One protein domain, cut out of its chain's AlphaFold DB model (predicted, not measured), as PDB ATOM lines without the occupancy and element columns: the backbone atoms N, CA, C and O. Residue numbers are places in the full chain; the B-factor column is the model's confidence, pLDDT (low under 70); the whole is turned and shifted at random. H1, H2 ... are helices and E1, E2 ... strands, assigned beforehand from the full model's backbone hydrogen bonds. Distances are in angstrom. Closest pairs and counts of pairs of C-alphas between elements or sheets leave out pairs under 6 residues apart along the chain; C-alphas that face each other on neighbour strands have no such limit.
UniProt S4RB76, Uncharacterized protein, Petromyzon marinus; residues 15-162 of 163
ATOM      1  N   ALA A  15       6.188 -43.819  45.731       96.38
ATOM      2  CA  ALA A  15       5.801 -45.199  45.989       96.38
ATOM      3  C   ALA A  15       4.795 -45.735  44.957       96.38
ATOM      4  O   ALA A  15       4.912 -46.899  44.571       96.38
ATOM      5  N   ASP A  16       3.896 -44.895  44.430       96.44
ATOM      6  CA  ASP A  16       2.976 -45.281  43.347       96.44
ATOM      7  C   ASP A  16       3.750 -45.672  42.075       96.44
ATOM      8  O   ASP A  16       3.379 -46.601  41.359       96.44
ATOM      9  N   PHE A  17       4.911 -45.047  41.843       95.69
ATOM     10  CA  PHE A  17       5.844 -45.416  40.769       95.69
ATOM     11  C   PHE A  17       6.755 -46.606  41.115       95.69
ATOM     12  O   PHE A  17       7.561 -47.023  40.273       95.69
ATOM     13  N   GLY A  18       6.645 -47.160  42.325       96.12
ATOM     14  CA  GLY A  18       7.479 -48.246  42.834       96.12
ATOM     15  C   GLY A  18       8.860 -47.802  43.320       96.12
ATOM     16  O   GLY A  18       9.790 -48.610  43.276       96.12
ATOM     17  N   TYR A  19       9.012 -46.545  43.747       97.81
ATOM     18  CA  TYR A  19      10.275 -46.003  44.243       97.81
ATOM     19  C   TYR A  19      10.145 -45.363  45.624       97.81
ATOM     20  O   TYR A  19       9.089 -44.883  46.014       97.81
ATOM     21  N   GLU A  20      11.262 -45.285  46.333       97.75
ATOM     22  CA  GLU A  20      11.405 -44.525  47.570       97.75
ATOM     23  C   GLU A  20      12.770 -43.832  47.613       97.75
ATOM     24  O   GLU A  20      13.711 -44.242  46.925       97.75
ATOM     25  N   PHE A  21      12.886 -42.770  48.410       97.88
ATOM     26  CA  PHE A  21      14.187 -42.188  48.729       97.88
ATOM     27  C   PHE A  21      14.806 -42.958  49.895       97.88
ATOM     28  O   PHE A  21      14.218 -43.053  50.971       97.88
ATOM     29  N   ASN A  22      15.999 -43.514  49.686       96.62
ATOM     30  CA  ASN A  22      16.734 -44.192  50.750       96.62
ATOM     31  C   ASN A  22      17.363 -43.180  51.735       96.62
ATOM     32  O   ASN A  22      17.250 -41.965  51.582       96.62
ATOM     33  N   ARG A  23      18.093 -43.678  52.741       95.44
ATOM     34  CA  ARG A  23      18.767 -42.834  53.752       95.44
ATOM     35  C   ARG A  23      19.845 -41.904  53.186       95.44
ATOM     36  O   ARG A  23      20.189 -40.925  53.836       95.44
ATOM     37  N   GLU A  24      20.378 -42.213  52.008       95.75
ATOM     38  CA  GLU A  24      21.341 -41.375  51.282       95.75
ATOM     39  C   GLU A  24      20.637 -40.364  50.355       95.75
ATOM     40  O   GLU A  24      21.288 -39.658  49.591       95.75
ATOM     41  N   GLY A  25      19.301 -40.303  50.383       97.06
ATOM     42  CA  GLY A  25      18.506 -39.426  49.528       97.06
ATOM     43  C   GLY A  25      18.470 -39.862  48.064       97.06
ATOM     44  O   GLY A  25      18.161 -39.047  47.200       97.06
ATOM     45  N   GLN A  26      18.796 -41.116  47.754       98.19
ATOM     46  CA  GLN A  26      18.775 -41.647  46.391       98.19
ATOM     47  C   GLN A  26      17.418 -42.282  46.091       98.19
ATOM     48  O   GLN A  26      16.911 -43.061  46.901       98.19
ATOM     49  N   LEU A  27      16.862 -42.016  44.907       98.25
ATOM     50  CA  LEU A  27      15.644 -42.680  44.447       98.25
ATOM     51  C   LEU A  27      15.957 -44.134  44.051       98.25
ATOM     52  O   LEU A  27      16.798 -44.396  43.177       98.25
ATOM     53  N   ARG A  28      15.304 -45.090  44.713       98.12
ATOM     54  CA  ARG A  28      15.555 -46.531  44.571       98.12
ATOM     55  C   ARG A  28      14.249 -47.301  44.458       98.12
ATOM     56  O   ARG A  28      13.254 -46.943  45.076       98.12
ATOM     57  N   SER A  29      14.252 -48.336  43.627       97.12
ATOM     58  CA  SER A  29      13.115 -49.239  43.455       97.12
ATOM     59  C   SER A  29      12.824 -49.961  44.768       97.12
ATOM     60  O   SER A  29      13.726 -50.547  45.366       97.12
ATOM     61  N   THR A  30      11.560 -49.979  45.185       96.12
ATOM     62  CA  THR A  30      11.127 -50.657  46.419       96.12
ATOM     63  C   THR A  30      11.204 -52.183  46.320       96.12
ATOM     64  O   THR A  30      11.123 -52.877  47.329       96.12
ATOM     65  N   ARG A  31      11.362 -52.733  45.106       94.31
ATOM     66  CA  ARG A  31      11.409 -54.187  44.868       94.31
ATOM     67  C   ARG A  31      12.810 -54.767  45.000       94.31
ATOM     68  O   ARG A  31      12.969 -55.867  45.515       94.31
ATOM     69  N   ASP A  32      13.802 -54.068  44.459       94.62
ATOM     70  CA  ASP A  32      15.157 -54.599  44.257       94.62
ATOM     71  C   ASP A  32      16.269 -53.588  44.573       94.62
ATOM     72  O   ASP A  32      17.446 -53.897  44.403       94.62
ATOM     73  N   GLY A  33      15.921 -52.375  45.014       95.56
ATOM     74  CA  GLY A  33      16.887 -51.321  45.314       95.56
ATOM     75  C   GLY A  33      17.594 -50.748  44.085       95.56
ATOM     76  O   GLY A  33      18.582 -50.037  44.240       95.56
ATOM     77  N   SER A  34      17.141 -51.038  42.861       96.06
ATOM     78  CA  SER A  34      17.783 -50.527  41.643       96.06
ATOM     79  C   SER A  34      17.455 -49.052  41.367       96.06
ATOM     80  O   SER A  34      16.461 -48.509  41.852       96.06
ATOM     81  N   CYS A  35      18.310 -48.377  40.589       95.44
ATOM     82  CA  CYS A  35      18.087 -46.993  40.157       95.44
ATOM     83  C   CYS A  35      16.891 -46.871  39.199       95.44
ATOM     84  O   CYS A  35      16.497 -47.840  38.544       95.44
ATOM     85  N   PHE A  36      16.374 -45.648  39.045       95.00
ATOM     86  CA  PHE A  36      15.347 -45.349  38.049       95.00
ATOM     87  C   PHE A  36      15.785 -45.755  36.632       95.00
ATOM     88  O   PHE A  36      16.883 -45.429  36.178       95.00
ATOM     89  N   LYS A  37      14.894 -46.443  35.911       92.62
ATOM     90  CA  LYS A  37      15.082 -46.812  34.499       92.62
ATOM     91  C   LYS A  37      14.110 -46.023  33.631       92.62
ATOM     92  O   LYS A  37      12.898 -46.215  33.756       92.62
ATOM     93  N   TYR A  38      14.651 -45.175  32.751       90.50
ATOM     94  CA  TYR A  38      13.851 -44.363  31.828       90.50
ATOM     95  C   TYR A  38      13.134 -45.227  30.787       90.50
ATOM     96  O   TYR A  38      11.918 -45.184  30.729       90.50
ATOM     97  N   ASN A  39      13.857 -46.056  30.024       90.88
ATOM     98  CA  ASN A  39      13.278 -46.934  28.997       90.88
ATOM     99  C   ASN A  39      12.651 -48.194  29.624       90.88
ATOM    100  O   ASN A  39      13.180 -49.298  29.485       90.88
ATOM    101  N   PHE A  40      11.593 -48.015  30.412       89.44
ATOM    102  CA  PHE A  40      10.959 -49.090  31.171       89.44
ATOM    103  C   PHE A  40       9.910 -49.827  30.340       89.44
ATOM    104  O   PHE A  40       9.837 -51.053  30.400       89.44
ATOM    105  N   TYR A  41       9.130 -49.095  29.542       88.12
ATOM    106  CA  TYR A  41       8.078 -49.672  28.706       88.12
ATOM    107  C   TYR A  41       8.513 -49.942  27.264       88.12
ATOM    108  O   TYR A  41       7.736 -50.516  26.502       88.12
ATOM    109  N   GLY A  42       9.717 -49.518  26.864       90.25
ATOM    110  CA  GLY A  42      10.151 -49.626  25.470       90.25
ATOM    111  C   GLY A  42       9.445 -48.628  24.548       90.25
ATOM    112  O   GLY A  42       9.445 -48.818  23.334       90.25
ATOM    113  N   SER A  43       8.803 -47.596  25.105       92.69
ATOM    114  CA  SER A  43       7.976 -46.637  24.371       92.69
ATOM    115  C   SER A  43       8.313 -45.229  24.825       92.69
ATOM    116  O   SER A  43       7.864 -44.790  25.882       92.69
ATOM    117  N   GLY A  44       9.055 -44.493  23.991       91.00
ATOM    118  CA  GLY A  44       9.552 -43.160  24.340       91.00
ATOM    119  C   GLY A  44       8.454 -42.192  24.793       91.00
ATOM    120  O   GLY A  44       8.651 -41.454  25.747       91.00
ATOM    121  N   SER A  45       7.266 -42.243  24.182       91.75
ATOM    122  CA  SER A  45       6.133 -41.398  24.586       91.75
ATOM    123  C   SER A  45       5.608 -41.746  25.987       91.75
ATOM    124  O   SER A  45       5.332 -40.853  26.785       91.75
ATOM    125  N   ARG A  46       5.484 -43.039  26.310       93.19
ATOM    126  CA  ARG A  46       4.997 -43.494  27.622       93.19
ATOM    127  C   ARG A  46       6.049 -43.301  28.712       93.19
ATOM    128  O   ARG A  46       5.720 -42.857  29.806       93.19
ATOM    129  N   ASP A  47       7.307 -43.596  28.399       93.75
ATOM    130  CA  ASP A  47       8.443 -43.404  29.299       93.75
ATOM    131  C   ASP A  47       8.653 -41.914  29.627       93.75
ATOM    132  O   ASP A  47       8.907 -41.570  30.782       93.75
ATOM    133  N   GLN A  48       8.443 -41.022  28.651       93.38
ATOM    134  CA  GLN A  48       8.455 -39.576  28.874       93.38
ATOM    135  C   GLN A  48       7.329 -39.126  29.814       93.38
ATOM    136  O   GLN A  48       7.620 -38.442  30.794       93.38
ATOM    137  N   ARG A  49       6.078 -39.557  29.586       94.00
ATOM    138  CA  ARG A  49       4.956 -39.236  30.493       94.00
ATOM    139  C   ARG A  49       5.208 -39.726  31.918       94.00
ATOM    140  O   ARG A  49       4.992 -38.984  32.871       94.00
ATOM    141  N   ARG A  50       5.748 -40.940  32.078       94.81
ATOM    142  CA  ARG A  50       6.129 -41.481  33.395       94.81
ATOM    143  C   ARG A  50       7.183 -40.614  34.080       94.81
ATOM    144  O   ARG A  50       7.091 -40.373  35.279       94.81
ATOM    145  N   TYR A  51       8.200 -40.189  33.335       94.94
ATOM    146  CA  TYR A  51       9.271 -39.344  33.859       94.94
ATOM    147  C   TYR A  51       8.755 -37.965  34.290       94.94
ATOM    148  O   TYR A  51       9.161 -37.457  35.335       94.94
ATOM    149  N   GLU A  52       7.850 -37.368  33.512       94.06
ATOM    150  CA  GLU A  52       7.218 -36.088  33.838       94.06
ATOM    151  C   GLU A  52       6.334 -36.191  35.080       94.06
ATOM    152  O   GLU A  52       6.540 -35.421  36.017       94.06
ATOM    153  N   ALA A  53       5.447 -37.188  35.134       94.69
ATOM    154  CA  ALA A  53       4.563 -37.418  36.274       94.69
ATOM    155  C   ALA A  53       5.349 -37.697  37.569       94.69
ATOM    156  O   ALA A  53       5.076 -37.101  38.611       94.69
ATOM    157  N   LEU A  54       6.406 -38.517  37.496       96.25
ATOM    158  CA  LEU A  54       7.318 -38.730  38.625       96.25
ATOM    159  C   LEU A  54       7.993 -37.421  39.069       96.25
ATOM    160  O   LEU A  54       8.194 -37.196  40.260       96.25
ATOM    161  N   GLY A  55       8.345 -36.549  38.123       95.31
ATOM    162  CA  GLY A  55       8.948 -35.249  38.407       95.31
ATOM    163  C   GLY A  55       8.027 -34.284  39.162       95.31
ATOM    164  O   GLY A  55       8.511 -33.526  40.006       95.31
ATOM    165  N   GLU A  56       6.724 -34.304  38.883       94.44
ATOM    166  CA  GLU A  56       5.733 -33.503  39.620       94.44
ATOM    167  C   GLU A  56       5.560 -34.037  41.050       94.44
ATOM    168  O   GLU A  56       5.649 -33.279  42.013       94.44
ATOM    169  N   VAL A  57       5.475 -35.355  41.224       96.12
ATOM    170  CA  VAL A  57       5.420 -35.977  42.557       96.12
ATOM    171  C   VAL A  57       6.683 -35.712  43.389       96.12
ATOM    172  O   VAL A  57       6.607 -35.445  44.588       96.12
ATOM    173  N   ILE A  58       7.865 -35.736  42.765       97.44
ATOM    174  CA  ILE A  58       9.122 -35.357  43.432       97.44
ATOM    175  C   ILE A  58       9.097 -33.890  43.867       97.44
ATOM    176  O   ILE A  58       9.652 -33.559  44.912       97.44
ATOM    177  N   THR A  59       8.462 -33.013  43.089       96.44
ATOM    178  CA  THR A  59       8.325 -31.601  43.458       96.44
ATOM    179  C   THR A  59       7.552 -31.453  44.762       96.44
ATOM    180  O   THR A  59       8.042 -30.787  45.675       96.44
ATOM    181  N   GLU A  60       6.407 -32.125  44.885       95.88
ATOM    182  CA  GLU A  60       5.622 -32.104  46.120       95.88
ATOM    183  C   GLU A  60       6.403 -32.709  47.292       95.88
ATOM    184  O   GLU A  60       6.467 -32.106  48.361       95.88
ATOM    185  N   HIS A  61       7.116 -33.819  47.076       97.44
ATOM    186  CA  HIS A  61       7.986 -34.395  48.104       97.44
ATOM    187  C   HIS A  61       9.067 -33.411  48.589       97.44
ATOM    188  O   HIS A  61       9.307 -33.287  49.789       97.44
ATOM    189  N   VAL A  62       9.710 -32.667  47.681       98.31
ATOM    190  CA  VAL A  62      10.697 -31.644  48.061       98.31
ATOM    191  C   VAL A  62      10.038 -30.527  48.871       98.31
ATOM    192  O   VAL A  62      10.606 -30.113  49.878       98.31
ATOM    193  N   TYR A  63       8.841 -30.066  48.501       97.88
ATOM    194  CA  TYR A  63       8.105 -29.088  49.307       97.88
ATOM    195  C   TYR A  63       7.794 -29.604  50.711       97.88
ATOM    196  O   TYR A  63       7.959 -28.863  51.682       97.88
ATOM    197  N   GLU A  64       7.385 -30.867  50.837       97.62
ATOM    198  CA  GLU A  64       7.164 -31.484  52.141       97.62
ATOM    199  C   GLU A  64       8.437 -31.505  52.982       97.62
ATOM    200  O   GLU A  64       8.379 -31.146  54.155       97.62
ATOM    201  N   LEU A  65       9.586 -31.857  52.396       98.12
ATOM    202  CA  LEU A  65      10.873 -31.822  53.094       98.12
ATOM    203  C   LEU A  65      11.220 -30.403  53.561       98.12
ATOM    204  O   LEU A  65      11.612 -30.219  54.712       98.12
ATOM    205  N   LEU A  66      11.063 -29.395  52.695       98.62
ATOM    206  CA  LEU A  66      11.344 -27.997  53.045       98.62
ATOM    207  C   LEU A  66      10.551 -27.550  54.277       98.62
ATOM    208  O   LEU A  66      11.112 -26.897  55.154       98.62
ATOM    209  N   VAL A  67       9.277 -27.930  54.360       98.44
ATOM    210  CA  VAL A  67       8.398 -27.543  55.468       98.44
ATOM    211  C   VAL A  67       8.615 -28.423  56.698       98.44
ATOM    212  O   VAL A  67       8.895 -27.913  57.779       98.44
ATOM    213  N   LYS A  68       8.484 -29.744  56.554       97.88
ATOM    214  CA  LYS A  68       8.428 -30.689  57.680       97.88
ATOM    215  C   LYS A  68       9.803 -30.951  58.292       97.88
ATOM    216  O   LYS A  68       9.914 -30.995  59.512       97.88
ATOM    217  N   GLU A  69      10.838 -31.094  57.464       96.69
ATOM    218  CA  GLU A  69      12.185 -31.470  57.923       96.69
ATOM    219  C   GLU A  69      13.098 -30.256  58.120       96.69
ATOM    220  O   GLU A  69      13.938 -30.243  59.020       96.69
ATOM    221  N   TYR A  70      12.945 -29.225  57.284       97.38
ATOM    222  CA  TYR A  70      13.794 -28.028  57.327       97.38
ATOM    223  C   TYR A  70      13.107 -26.798  57.928       97.38
ATOM    224  O   TYR A  70      13.774 -25.790  58.150       97.38
ATOM    225  N   GLY A  71      11.817 -26.892  58.261       98.00
ATOM    226  CA  GLY A  71      11.096 -25.872  59.021       98.00
ATOM    227  C   GLY A  71      10.831 -24.578  58.256       98.00
ATOM    228  O   GLY A  71      10.635 -23.545  58.890       98.00
ATOM    229  N   LEU A  72      10.868 -24.594  56.920       98.56
ATOM    230  CA  LEU A  72      10.522 -23.420  56.125       98.56
ATOM    231  C   LEU A  72       9.002 -23.220  56.096       98.56
ATOM    232  O   LEU A  72       8.217 -24.163  56.047       98.56
ATOM    233  N   GLU A  73       8.592 -21.963  56.049       97.81
ATOM    234  CA  GLU A  73       7.205 -21.535  55.946       97.81
ATOM    235  C   GLU A  73       6.868 -21.210  54.490       97.81
ATOM    236  O   GLU A  73       7.645 -20.544  53.803       97.81
ATOM    237  N   LYS A  74       5.705 -21.668  54.012       95.94
ATOM    238  CA  LYS A  74       5.179 -21.320  52.685       95.94
ATOM    239  C   LYS A  74       4.409 -20.000  52.774       95.94
ATOM    240  O   LYS A  74       3.432 -19.916  53.510       95.94
ATOM    241  N   HIS A  75       4.819 -19.012  51.987       93.44
ATOM    242  CA  HIS A  75       4.206 -17.682  51.919       93.44
ATOM    243  C   HIS A  75       3.683 -17.420  50.507       93.44
ATOM    244  O   HIS A  75       4.432 -17.570  49.543       93.44
ATOM    245  N   TYR A  76       2.412 -17.040  50.375       89.50
ATOM    246  CA  TYR A  76       1.802 -16.720  49.080       89.50
ATOM    247  C   TYR A  76       2.192 -15.318  48.603       89.50
ATOM    248  O   TYR A  76       2.381 -14.402  49.405       89.50
ATOM    249  N   VAL A  77       2.324 -15.168  47.284       88.12
ATOM    250  CA  VAL A  77       2.672 -13.907  46.623       88.12
ATOM    251  C   VAL A  77       1.721 -13.684  45.436       88.12
ATOM    252  O   VAL A  77       1.664 -14.562  44.573       88.12
ATOM    253  N   PRO A  78       1.018 -12.537  45.351       84.88
ATOM    254  CA  PRO A  78       0.987 -11.459  46.345       84.88
ATOM    255  C   PRO A  78       0.322 -11.901  47.664       84.88
ATOM    256  O   PRO A  78      -0.473 -12.835  47.691       84.88
ATOM    257  N   VAL A  79       0.656 -11.229  48.773       79.31
ATOM    258  CA  VAL A  79       0.117 -11.549  50.117       79.31
ATOM    259  C   VAL A  79      -1.415 -11.424  50.158       79.31
ATOM    260  O   VAL A  79      -2.079 -12.098  50.940       79.31
ATOM    261  N   GLU A  80      -1.975 -10.581  49.291       72.06
ATOM    262  CA  GLU A  80      -3.399 -10.253  49.204       72.06
ATOM    263  C   GLU A  80      -4.194 -11.163  48.248       72.06
ATOM    264  O   GLU A  80      -5.374 -10.900  48.031       72.06
ATOM    265  N   ALA A  81      -3.598 -12.242  47.715       64.88
ATOM    266  CA  ALA A  81      -4.192 -13.143  46.710       64.88
ATOM    267  C   ALA A  81      -5.423 -13.966  47.182       64.88
ATOM    268  O   ALA A  81      -5.694 -15.052  46.681       64.88
ATOM    269  N   ILE A  82      -6.176 -13.474  48.165       56.94
ATOM    270  CA  ILE A  82      -7.313 -14.130  48.825       56.94
ATOM    271  C   ILE A  82      -8.629 -13.928  48.032       56.94
ATOM    272  O   ILE A  82      -9.655 -14.490  48.400       56.94
ATOM    273  N   ASN A  83      -8.620 -13.171  46.924       58.00
ATOM    274  CA  ASN A  83      -9.800 -12.937  46.079       58.00
ATOM    275  C   ASN A  83      -9.656 -13.637  44.709       58.00
ATOM    276  O   ASN A  83      -8.656 -13.456  44.018       58.00
ATOM    277  N   ASP A  84     -10.679 -14.405  44.323       59.62
ATOM    278  CA  ASP A  84     -10.662 -15.570  43.408       59.62
ATOM    279  C   ASP A  84     -10.253 -15.382  41.922       59.62
ATOM    280  O   ASP A  84     -10.579 -16.229  41.095       59.62
ATOM    281  N   ASN A  85      -9.507 -14.343  41.531       66.56
ATOM    282  CA  ASN A  85      -9.094 -14.153  40.127       66.56
ATOM    283  C   ASN A  85      -7.715 -13.496  39.921       66.56
ATOM    284  O   ASN A  85      -7.382 -13.125  38.793       66.56
ATOM    285  N   GLU A  86      -6.900 -13.326  40.965       75.44
ATOM    286  CA  GLU A  86      -5.551 -12.773  40.799       75.44
ATOM    287  C   GLU A  86      -4.505 -13.883  40.586       75.44
ATOM    288  O   GLU A  86      -4.525 -14.886  41.306       75.44
ATOM    289  N   PRO A  87      -3.569 -13.737  39.624       78.75
ATOM    290  CA  PRO A  87      -2.441 -14.649  39.501       78.75
ATOM    291  C   PRO A  87      -1.622 -14.678  40.790       78.75
ATOM    292  O   PRO A  87      -1.202 -13.637  41.297       78.75
ATOM    293  N   PHE A  88      -1.347 -15.876  41.292       84.25
ATOM    294  CA  PHE A  88      -0.579 -16.051  42.517       84.25
ATOM    295  C   PHE A  88       0.466 -17.150  42.379       84.25
ATOM    296  O   PHE A  88       0.404 -18.026  41.515       84.25
ATOM    297  N   SER A  89       1.438 -17.088  43.275       90.19
ATOM    298  CA  SER A  89       2.473 -18.090  43.477       90.19
ATOM    299  C   SER A  89       2.778 -18.189  44.971       90.19
ATOM    300  O   SER A  89       2.055 -17.653  45.817       90.19
ATOM    301  N   PHE A  90       3.864 -18.864  45.317       93.25
ATOM    302  CA  PHE A  90       4.373 -18.911  46.678       93.25
ATOM    303  C   PHE A  90       5.896 -18.988  46.706       93.25
ATOM    304  O   PHE A  90       6.547 -19.431  45.763       93.25
ATOM    305  N   ILE A  91       6.460 -18.595  47.837       96.62
ATOM    306  CA  ILE A  91       7.874 -18.735  48.174       96.62
ATOM    307  C   ILE A  91       7.994 -19.504  49.490       96.62
ATOM    308  O   ILE A  91       7.029 -19.593  50.251       96.62
ATOM    309  N   PHE A  92       9.175 -20.047  49.776       98.50
ATOM    310  CA  PHE A  92       9.472 -20.573  51.108       98.50
ATOM    311  C   PHE A  92      10.444 -19.670  51.844       98.50
ATOM    312  O   PHE A  92      11.382 -19.149  51.244       98.50
ATOM    313  N   MET A  93      10.250 -19.506  53.146       98.50
ATOM    314  CA  MET A  93      11.107 -18.673  53.984       98.50
ATOM    315  C   MET A  93      11.480 -19.413  55.261       98.50
ATOM    316  O   MET A  93      10.650 -20.109  55.834       98.50
ATOM    317  N   SER A  94      12.718 -19.271  55.729       98.50
ATOM    318  CA  SER A  94      13.062 -19.738  57.076       98.50
ATOM    319  C   SER A  94      12.329 -18.896  58.133       98.50
ATOM    320  O   SER A  94      12.089 -17.707  57.892       98.50
ATOM    321  N   PRO A  95      12.052 -19.436  59.332       97.25
ATOM    322  CA  PRO A  95      11.422 -18.674  60.402       97.25
ATOM    323  C   PRO A  95      12.223 -17.410  60.716       97.25
ATOM    324  O   PRO A  95      13.441 -17.451  60.906       97.25
ATOM    325  N   GLY A  96      11.543 -16.267  60.717       96.44
ATOM    326  CA  GLY A  96      12.172 -14.979  60.974       96.44
ATOM    327  C   GLY A  96      13.204 -14.538  59.922       96.44
ATOM    328  O   GLY A  96      14.125 -13.790  60.257       96.44
ATOM    329  N   ALA A  97      13.116 -15.023  58.672       97.19
ATOM    330  CA  ALA A  97      14.118 -14.758  57.631       97.19
ATOM    331  C   ALA A  97      14.413 -13.263  57.439       97.19
ATOM    332  O   ALA A  97      15.573 -12.878  57.320       97.19
ATOM    333  N   LEU A  98      13.376 -12.418  57.439       95.81
ATOM    334  CA  LEU A  98      13.510 -10.975  57.196       95.81
ATOM    335  C   LEU A  98      14.024 -10.194  58.414       95.81
ATOM    336  O   LEU A  98      14.292  -9.003  58.300       95.81
ATOM    337  N   GLN A  99      14.145 -10.843  59.572       97.19
ATOM    338  CA  GLN A  99      14.698 -10.255  60.792       97.19
ATOM    339  C   GLN A  99      16.197 -10.553  60.950       97.19
ATOM    340  O   GLN A  99      16.829 -10.014  61.857       97.19
ATOM    341  N   GLN A 100      16.768 -11.403  60.091       97.00
ATOM    342  CA  GLN A 100      18.194 -11.724  60.118       97.00
ATOM    343  C   GLN A 100      19.023 -10.632  59.437       97.00
ATOM    344  O   GLN A 100      18.600 -10.025  58.457       97.00
ATOM    345  N   GLU A 101      20.251 -10.426  59.919       97.75
ATOM    346  CA  GLU A 101      21.203  -9.476  59.323       97.75
ATOM    347  C   GLU A 101      21.629  -9.899  57.908       97.75
ATOM    348  O   GLU A 101      21.857  -9.065  57.032       97.75
ATOM    349  N   LYS A 102      21.727 -11.214  57.676       98.25
ATOM    350  CA  LYS A 102      22.140 -11.799  56.400       98.25
ATOM    351  C   LYS A 102      20.987 -12.592  55.805       98.25
ATOM    352  O   LYS A 102      20.401 -13.430  56.487       98.25
ATOM    353  N   LEU A 103      20.728 -12.384  54.518       98.38
ATOM    354  CA  LEU A 103      19.683 -13.077  53.773       98.38
ATOM    355  C   LEU A 103      20.290 -13.831  52.585       98.38
ATOM    356  O   LEU A 103      21.045 -13.255  51.805       98.38
ATOM    357  N   LEU A 104      19.948 -15.111  52.437       98.56
ATOM    358  CA  LEU A 104      20.248 -15.912  51.255       98.56
ATOM    359  C   LEU A 104      18.982 -16.068  50.408       98.56
ATOM    360  O   LEU A 104      17.995 -16.649  50.859       98.56
ATOM    361  N   LEU A 105      19.042 -15.593  49.164       98.38
ATOM    362  CA  LEU A 105      18.001 -15.795  48.160       98.38
ATOM    363  C   LEU A 105      18.399 -16.955  47.241       98.38
ATOM    364  O   LEU A 105      19.461 -16.922  46.621       98.38
ATOM    365  N   LEU A 106      17.545 -17.969  47.139       98.44
ATOM    366  CA  LEU A 106      17.742 -19.128  46.274       98.44
ATOM    367  C   LEU A 106      16.760 -19.078  45.107       98.44
ATOM    368  O   LEU A 106      15.545 -19.077  45.296       98.44
ATOM    369  N   VAL A 107      17.308 -19.055  43.893       97.25
ATOM    370  CA  VAL A 107      16.555 -18.983  42.636       97.25
ATOM    371  C   VAL A 107      17.008 -20.128  41.745       97.25
ATOM    372  O   VAL A 107      18.198 -20.264  41.466       97.25
ATOM    373  N   HIS A 108      16.075 -20.982  41.332       94.94
ATOM    374  CA  HIS A 108      16.368 -22.064  40.393       94.94
ATOM    375  C   HIS A 108      16.353 -21.569  38.939       94.94
ATOM    376  O   HIS A 108      15.862 -20.482  38.636       94.94
ATOM    377  N   GLY A 109      16.880 -22.386  38.023       91.50
ATOM    378  CA  GLY A 109      16.851 -22.100  36.586       91.50
ATOM    379  C   GLY A 109      15.439 -22.130  35.983       91.50
ATOM    380  O   GLY A 109      14.462 -22.514  36.631       91.50
ATOM    381  N   SER A 110      15.329 -21.742  34.715       87.88
ATOM    382  CA  SER A 110      14.064 -21.747  33.972       87.88
ATOM    383  C   SER A 110      13.559 -23.162  33.644       87.88
ATOM    384  O   SER A 110      14.296 -24.151  33.704       87.88
ATOM    385  N   GLY A 111      12.276 -23.256  33.281       85.50
ATOM    386  CA  GLY A 111      11.633 -24.473  32.784       85.50
ATOM    387  C   GLY A 111      10.811 -25.221  33.835       85.50
ATOM    388  O   GLY A 111      10.028 -24.656  34.595       85.50
ATOM    389  N   VAL A 112      10.965 -26.539  33.861       84.44
ATOM    390  CA  VAL A 112      10.154 -27.482  34.657       84.44
ATOM    391  C   VAL A 112      10.632 -27.663  36.104       84.44
ATOM    392  O   VAL A 112      10.107 -28.494  36.836       84.44
ATOM    393  N   VAL A 113      11.665 -26.925  36.515       89.56
ATOM    394  CA  VAL A 113      12.198 -26.949  37.884       89.56
ATOM    395  C   VAL A 113      11.374 -26.008  38.762       89.56
ATOM    396  O   VAL A 113      10.844 -25.008  38.268       89.56
ATOM    397  N   ARG A 114      11.237 -26.343  40.042       94.69
ATOM    398  CA  ARG A 114      10.431 -25.607  41.021       94.69
ATOM    399  C   ARG A 114      11.241 -25.279  42.272       94.69
ATOM    400  O   ARG A 114      12.363 -25.773  42.423       94.69
ATOM    401  N   ALA A 115      10.680 -24.453  43.156       96.88
ATOM    402  CA  ALA A 115      11.315 -24.059  44.413       96.88
ATOM    403  C   ALA A 115      11.928 -25.260  45.160       96.88
ATOM    404  O   ALA A 115      11.349 -26.342  45.228       96.88
ATOM    405  N   GLY A 116      13.135 -25.078  45.694       97.75
ATOM    406  CA  GLY A 116      13.872 -26.131  46.389       97.75
ATOM    407  C   GLY A 116      14.682 -27.057  45.485       97.75
ATOM    408  O   GLY A 116      15.447 -27.858  46.010       97.75
ATOM    409  N   GLN A 117      14.583 -26.964  44.156       98.06
ATOM    410  CA  GLN A 117      15.247 -27.892  43.233       98.06
ATOM    411  C   GLN A 117      16.294 -27.204  42.347       98.06
ATOM    412  O   GLN A 117      16.120 -26.068  41.916       98.06
ATOM    413  N   TRP A 118      17.366 -27.925  42.017       96.50
ATOM    414  CA  TRP A 118      18.304 -27.559  40.950       96.50
ATOM    415  C   TRP A 118      17.979 -28.269  39.642       96.50
ATOM    416  O   TRP A 118      17.942 -27.636  38.589       96.50
ATOM    417  N   ALA A 119      17.731 -29.581  39.694       95.50
ATOM    418  CA  ALA A 119      17.395 -30.362  38.511       95.50
ATOM    419  C   ALA A 119      16.723 -31.692  38.866       95.50
ATOM    420  O   ALA A 119      17.318 -32.536  39.535       95.50
ATOM    421  N   ARG A 120      15.546 -31.953  38.279       93.44
ATOM    422  CA  ARG A 120      14.835 -33.243  38.402       93.44
ATOM    423  C   ARG A 120      15.714 -34.435  38.014       93.44
ATOM    424  O   ARG A 120      15.722 -35.456  38.690       93.44
ATOM    425  N   ARG A 121      16.520 -34.276  36.956       94.62
ATOM    426  CA  ARG A 121      17.447 -35.315  36.481       94.62
ATOM    427  C   ARG A 121      18.459 -35.722  37.554       94.62
ATOM    428  O   ARG A 121      18.771 -36.905  37.635       94.62
ATOM    429  N   LEU A 122      18.974 -34.771  38.333       97.12
ATOM    430  CA  LEU A 122      19.920 -35.064  39.411       97.12
ATOM    431  C   LEU A 122      19.209 -35.756  40.575       97.12
ATOM    432  O   LEU A 122      19.682 -36.793  41.017       97.12
ATOM    433  N   ILE A 123      18.023 -35.280  40.970       97.75
ATOM    434  CA  ILE A 123      17.232 -35.920  42.036       97.75
ATOM    435  C   ILE A 123      16.930 -37.391  41.707       97.75
ATOM    436  O   ILE A 123      17.074 -38.266  42.556       97.75
ATOM    437  N   ILE A 124      16.528 -37.669  40.462       97.19
ATOM    438  CA  ILE A 124      16.117 -39.010  40.022       97.19
ATOM    439  C   ILE A 124      17.309 -39.964  39.863       97.19
ATOM    440  O   ILE A 124      17.190 -41.145  40.186       97.19
ATOM    441  N   ASN A 125      18.433 -39.489  39.318       96.06
ATOM    442  CA  ASN A 125      19.539 -40.369  38.919       96.06
ATOM    443  C   ASN A 125      20.715 -40.384  39.899       96.06
ATOM    444  O   ASN A 125      21.520 -41.311  39.842       96.06
ATOM    445  N   ASP A 126      20.823 -39.376  40.760       97.75
ATOM    446  CA  ASP A 126      21.884 -39.245  41.752       97.75
ATOM    447  C   ASP A 126      21.278 -39.224  43.162       97.75
ATOM    448  O   ASP A 126      21.059 -40.296  43.733       97.75
ATOM    449  N   CYS A 127      20.940 -38.050  43.705       98.12
ATOM    450  CA  CYS A 127      20.304 -37.928  45.017       98.12
ATOM    451  C   CYS A 127      19.638 -36.559  45.244       98.12
ATOM    452  O   CYS A 127      19.809 -35.610  44.473       98.12
ATOM    453  N   LEU A 128      18.895 -36.446  46.350       98.31
ATOM    454  CA  LEU A 128      18.320 -35.189  46.830       98.31
ATOM    455  C   LEU A 128      19.395 -34.120  47.055       98.31
ATOM    456  O   LEU A 128      19.189 -32.979  46.657       98.31
ATOM    457  N   ASP A 129      20.546 -34.458  47.636       98.00
ATOM    458  CA  ASP A 129      21.568 -33.460  47.972       98.00
ATOM    459  C   ASP A 129      22.132 -32.760  46.724       98.00
ATOM    460  O   ASP A 129      22.238 -31.534  46.699       98.00
ATOM    461  N   SER A 130      22.440 -33.495  45.655       97.75
ATOM    462  CA  SER A 130      22.951 -32.881  44.421       97.75
ATOM    463  C   SER A 130      21.854 -32.224  43.583       97.75
ATOM    464  O   SER A 130      22.105 -31.256  42.863       97.75
ATOM    465  N   GLY A 131      20.626 -32.739  43.666       97.81
ATOM    466  CA  GLY A 131      19.506 -32.278  42.857       97.81
ATOM    467  C   GLY A 131      18.671 -31.156  43.467       97.81
ATOM    468  O   GLY A 131      17.849 -30.578  42.749       97.81
ATOM    469  N   THR A 132      18.869 -30.825  44.745       98.50
ATOM    470  CA  THR A 132      18.062 -29.840  45.479       98.50
ATOM    471  C   THR A 132      18.896 -28.721  46.091       98.50
ATOM    472  O   THR A 132      20.113 -28.788  46.239       98.50
ATOM    473  N   GLN A 133      18.201 -27.665  46.494       98.62
ATOM    474  CA  GLN A 133      18.761 -26.519  47.196       98.62
ATOM    475  C   GLN A 133      18.955 -26.800  48.699       98.62
ATOM    476  O   GLN A 133      19.547 -25.987  49.407       98.62
ATOM    477  N   ILE A 134      18.495 -27.957  49.194       98.50
ATOM    478  CA  ILE A 134      18.471 -28.327  50.615       98.50
ATOM    479  C   ILE A 134      19.846 -28.213  51.295       98.50
ATOM    480  O   ILE A 134      19.903 -27.625  52.379       98.50
ATOM    481  N   PRO A 135      20.972 -28.681  50.715       98.44
ATOM    482  CA  PRO A 135      22.270 -28.533  51.375       98.44
ATOM    483  C   PRO A 135      22.654 -27.071  51.638       98.44
ATOM    484  O   PRO A 135      23.223 -26.759  52.688       98.44
ATOM    485  N   TYR A 136      22.285 -26.166  50.726       98.62
ATOM    486  CA  TYR A 136      22.517 -24.727  50.863       98.62
ATOM    487  C   TYR A 136      21.635 -24.128  51.955       98.62
ATOM    488  O   TYR A 136      22.132 -23.383  52.795       98.62
ATOM    489  N   ILE A 137      20.355 -24.512  51.992       98.69
ATOM    490  CA  ILE A 137      19.396 -24.099  53.025       98.69
ATOM    491  C   ILE A 137      19.909 -24.503  54.413       98.69
ATOM    492  O   ILE A 137      20.069 -23.650  55.287       98.69
ATOM    493  N   LYS A 138      20.271 -25.781  54.593       98.19
ATOM    494  CA  LYS A 138      20.817 -26.311  55.856       98.19
ATOM    495  C   LYS A 138      22.058 -25.548  56.295       98.19
ATOM    496  O   LYS A 138      22.206 -25.224  57.474       98.19
ATOM    497  N   ARG A 139      22.973 -25.278  55.358       98.50
ATOM    498  CA  ARG A 139      24.212 -24.563  55.664       98.50
ATOM    499  C   ARG A 139      23.941 -23.114  56.063       98.50
ATOM    500  O   ARG A 139      24.474 -22.677  57.076       98.50
ATOM    501  N   ALA A 140      23.106 -22.406  55.310       98.50
ATOM    502  CA  ALA A 140      22.776 -21.005  55.550       98.50
ATOM    503  C   ALA A 140      22.070 -20.808  56.898       98.50
ATOM    504  O   ALA A 140      22.493 -19.971  57.696       98.50
ATOM    505  N   MET A 141      21.073 -21.642  57.206       97.75
ATOM    506  CA  MET A 141      20.380 -21.599  58.497       97.75
ATOM    507  C   MET A 141      21.335 -21.890  59.663       97.75
ATOM    508  O   MET A 141      21.299 -21.199  60.677       97.75
ATOM    509  N   LYS A 142      22.260 -22.852  59.506       98.00
ATOM    510  CA  LYS A 142      23.302 -23.133  60.511       98.00
ATOM    511  C   LYS A 142      24.236 -21.938  60.754       98.00
ATOM    512  O   LYS A 142      24.759 -21.791  61.854       98.00
ATOM    513  N   GLU A 143      24.463 -21.102  59.745       98.06
ATOM    514  CA  GLU A 143      25.306 -19.901  59.827       98.06
ATOM    515  C   GLU A 143      24.539 -18.620  60.216       98.06
ATOM    516  O   GLU A 143      25.106 -17.520  60.167       98.06
ATOM    517  N   GLY A 144      23.263 -18.750  60.594       97.75
ATOM    518  CA  GLY A 144      22.423 -17.639  61.044       97.75
ATOM    519  C   GLY A 144      21.913 -16.737  59.919       97.75
ATOM    520  O   GLY A 144      21.653 -15.562  60.156       97.75
ATOM    521  N   TYR A 145      21.816 -17.242  58.688       98.69
ATOM    522  CA  TYR A 145      21.171 -16.515  57.594       98.69
ATOM    523  C   TYR A 145      19.660 -16.735  57.642       98.69
ATOM    524  O   TYR A 145      19.193 -17.848  57.890       98.69
ATOM    525  N   GLY A 146      18.904 -15.697  57.296       98.62
ATOM    526  CA  GLY A 146      17.553 -15.873  56.792       98.62
ATOM    527  C   GLY A 146      17.620 -16.482  55.395       98.62
ATOM    528  O   GLY A 146      18.503 -16.139  54.608       98.62
ATOM    529  N   VAL A 147      16.707 -17.387  55.067       98.81
ATOM    530  CA  VAL A 147      16.663 -18.041  53.756       98.81
ATOM    531  C   VAL A 147      15.328 -17.753  53.092       98.81
ATOM    532  O   VAL A 147      14.287 -17.884  53.729       98.81
ATOM    533  N   VAL A 148      15.364 -17.400  51.808       98.62
ATOM    534  CA  VAL A 148      14.182 -17.288  50.949       98.62
ATOM    535  C   VAL A 148      14.404 -18.124  49.697       98.62
ATOM    536  O   VAL A 148      15.384 -17.942  48.974       98.62
ATOM    537  N   VAL A 149      13.481 -19.036  49.434       98.56
ATOM    538  CA  VAL A 149      13.463 -19.920  48.273       98.56
ATOM    539  C   VAL A 149      12.364 -19.444  47.334       98.56
ATOM    540  O   VAL A 149      11.179 -19.524  47.662       98.56
ATOM    541  N   LEU A 150      12.758 -18.931  46.173       97.38
ATOM    542  CA  LEU A 150      11.836 -18.375  45.188       97.38
ATOM    543  C   LEU A 150      11.290 -19.467  44.257       97.38
ATOM    544  O   LEU A 150      11.970 -20.460  43.990       97.38
ATOM    545  N   ASN A 151      10.081 -19.247  43.732       95.19
ATOM    546  CA  ASN A 151       9.404 -20.158  42.805       95.19
ATOM    547  C   ASN A 151       9.039 -19.485  41.465       95.19
ATOM    548  O   ASN A 151       7.874 -19.468  41.075       95.19
ATOM    549  N   PRO A 152      10.008 -18.900  40.733       92.12
ATOM    550  CA  PRO A 152       9.731 -18.074  39.550       92.12
ATOM    551  C   PRO A 152       9.050 -18.806  38.380       92.12
ATOM    552  O   PRO A 152       8.587 -18.149  37.455       92.12
ATOM    553  N   ASN A 153       9.007 -20.144  38.389       91.19
ATOM    554  CA  ASN A 153       8.341 -20.932  37.345       91.19
ATOM    555  C   ASN A 153       6.935 -21.419  37.760       91.19
ATOM    556  O   ASN A 153       6.289 -22.113  36.976       91.19
ATOM    557  N   ASP A 154       6.467 -21.132  38.982       87.81
ATOM    558  CA  ASP A 154       5.100 -21.452  39.416       87.81
ATOM    559  C   ASP A 154       4.192 -20.262  39.114       87.81
ATOM    560  O   ASP A 154       3.928 -19.420  39.967       87.81
ATOM    561  N   ASN A 155       3.760 -20.187  37.859       76.38
ATOM    562  CA  ASN A 155       2.777 -19.214  37.409       76.38
ATOM    563  C   ASN A 155       1.404 -19.883  37.438       76.38
ATOM    564  O   ASN A 155       1.210 -20.882  36.740       76.38
ATOM    565  N   ARG A 156       0.461 -19.371  38.235       69.12
ATOM    566  CA  ARG A 156      -0.897 -19.925  38.329       69.12
ATOM    567  C   ARG A 156      -1.966 -18.876  38.042       69.12
ATOM    568  O   ARG A 156      -1.845 -17.742  38.495       69.12
ATOM    569  N   ILE A 157      -3.010 -19.277  37.315       64.44
ATOM    570  CA  ILE A 157      -4.253 -18.523  37.081       64.44
ATOM    571  C   ILE A 157      -5.424 -19.472  37.341       64.44
ATOM    572  O   ILE A 157      -5.399 -20.611  36.876       64.44
ATOM    573  N   ASP A 158      -6.420 -19.029  38.112       62.09
ATOM    574  CA  ASP A 158      -7.623 -19.804  38.466       62.09
ATOM    575  C   ASP A 158      -7.308 -21.212  39.029       62.09
ATOM    576  O   ASP A 158      -7.973 -22.204  38.737       62.09
ATOM    577  N   GLY A 159      -6.221 -21.324  39.805       61.31
ATOM    578  CA  GLY A 159      -5.729 -22.589  40.369       61.31
ATOM    579  C   GLY A 159      -4.979 -23.499  39.384       61.31
ATOM    580  O   GLY A 159      -4.296 -24.429  39.822       61.31
ATOM    581  N   GLY A 160      -5.034 -23.210  38.080       60.00
ATOM    582  CA  GLY A 160      -4.297 -23.906  37.024       60.00
ATOM    583  C   GLY A 160      -2.904 -23.320  36.793       60.00
ATOM    584  O   GLY A 160      -2.691 -22.116  36.919       60.00
ATOM    585  N   ARG A 161      -1.927 -24.168  36.450       65.00
ATOM    586  CA  ARG A 161      -0.569 -23.734  36.083       65.00
ATOM    587  C   ARG A 161      -0.578 -23.175  34.656       65.00
ATOM    588  O   ARG A 161      -1.112 -23.823  33.763       65.00
ATOM    589  N   LEU A 162       0.024 -22.007  34.445       59.12
ATOM    590  CA  LEU A 162       0.307 -21.493  33.105       59.12
ATOM    591  C   LEU A 162       1.476 -22.291  32.520       59.12
ATOM    592  O   LEU A 162       2.556 -22.324  33.119       59.12
TER     593      LEU A 162
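AT A GLANCE: This is residues 15 to 162 of the 163 residues of an uncharacterized protein of Petromyzon marinus (UniProt S4RB76). A small, twisted four-stranded sheet, E3 to E6, has the short helix H4 along its strands E6 and E5, while the long helix H1 meets the sheet with its last turns, residues 63 to 67, and runs far away from it. At a distance from that sheet, the small hairpin E1 and E2 lies near the short helix H2, which packs on H3. The printed part has 148 residues with four named helices and six named strands, in the order E1 E2 H1 E3 E4 E5 H2 H3 H4 E6; its larger sheet, E3 - E4 - E6 - E5, is mixed and the pair E1 - E2 is antiparallel. The class is mixed, helices and strands, with under half of the residues in named elements; the whole is compact, with a radius of gyration of the C-alphas of 16.8 A and spans of 51 by 39 by 23 A.

IN THESE COORDINATES: Look first at the larger sheet: E3 is residues 73 to 77, 12.9 A long, E4 is 89 to 93, 13.6 A, E5 is 103 to 106, and E6 is 146 to 149, ending at C-alpha 149 at (13.463, -19.920, 48.273). Find C-alpha 44 at (9.552, -43.160, 24.340); from there H1, residues 44 to 68, runs 35.6 A to C-alpha 68 at (8.428, -30.689, 57.680). H4 is residues 134 to 142, 12.2 A. The short H2 is residues 120 to 125 and H3 is 128 to 131; E1 is 19 to 21 and E2 is 27 to 29.

HOW THE PARTS SIT: In the sheet, E3 and E4 form an antiparallel hairpin, with N 75 and O 91 at 2.9 A. E4 and E6 are antiparallel, with N 149 and O 92 at 2.8 A. E6 and E5 are parallel, with N 104 and O 146 at 2.8 A; with H2, H3 and H4 between them in the chain they form a strand-helix-strand unit, two parallel neighbour strands joined through helices. The sheet is only just strongly twisted, its C-alphas lying up to 4.3 A off the best plane. H4 is on the sheet at a height of 9.6 A, over E6 and E5 and along the strands, at 6 degrees to E6 on the local plane; the closest C-alphas of H4 and E6 are those of Ile 137 and Val 147, 6.7 A. H1 only grazes the sheet; its closest C-alpha pair with E3 is Val 67 and Glu 73, 6.1 A. H1 and H2 are close but not clearly touching, Gly 55 and Arg 120 having the closest C-alphas at 6.2 A, and stand about perpendicular at 80 degrees. H2 and H3 touch, with the C-alphas of Ile 123 and Gly 131 closest at 4.4 A. The hairpin E1 and E2 has N 20 and O 28 at 2.9 A, and the closest C-alphas of E2 and H2 are Leu 27 and Ile 124, 5.8 A. In H1, H2 and H4 every O i to N i+4 pair is within hydrogen-bond range; H3 is too short for one.

THE WHOLE: The C-alphas of Gly 42 and Glu 101 are the two farthest apart, 53.7 A. The printed part has no cut. The links E2 to H1, E3 to E4 and E5 to H2 are long. The mean pLDDT of the printed part is 92.3, and residues 81 to 85 and 156 to 162 are under 70.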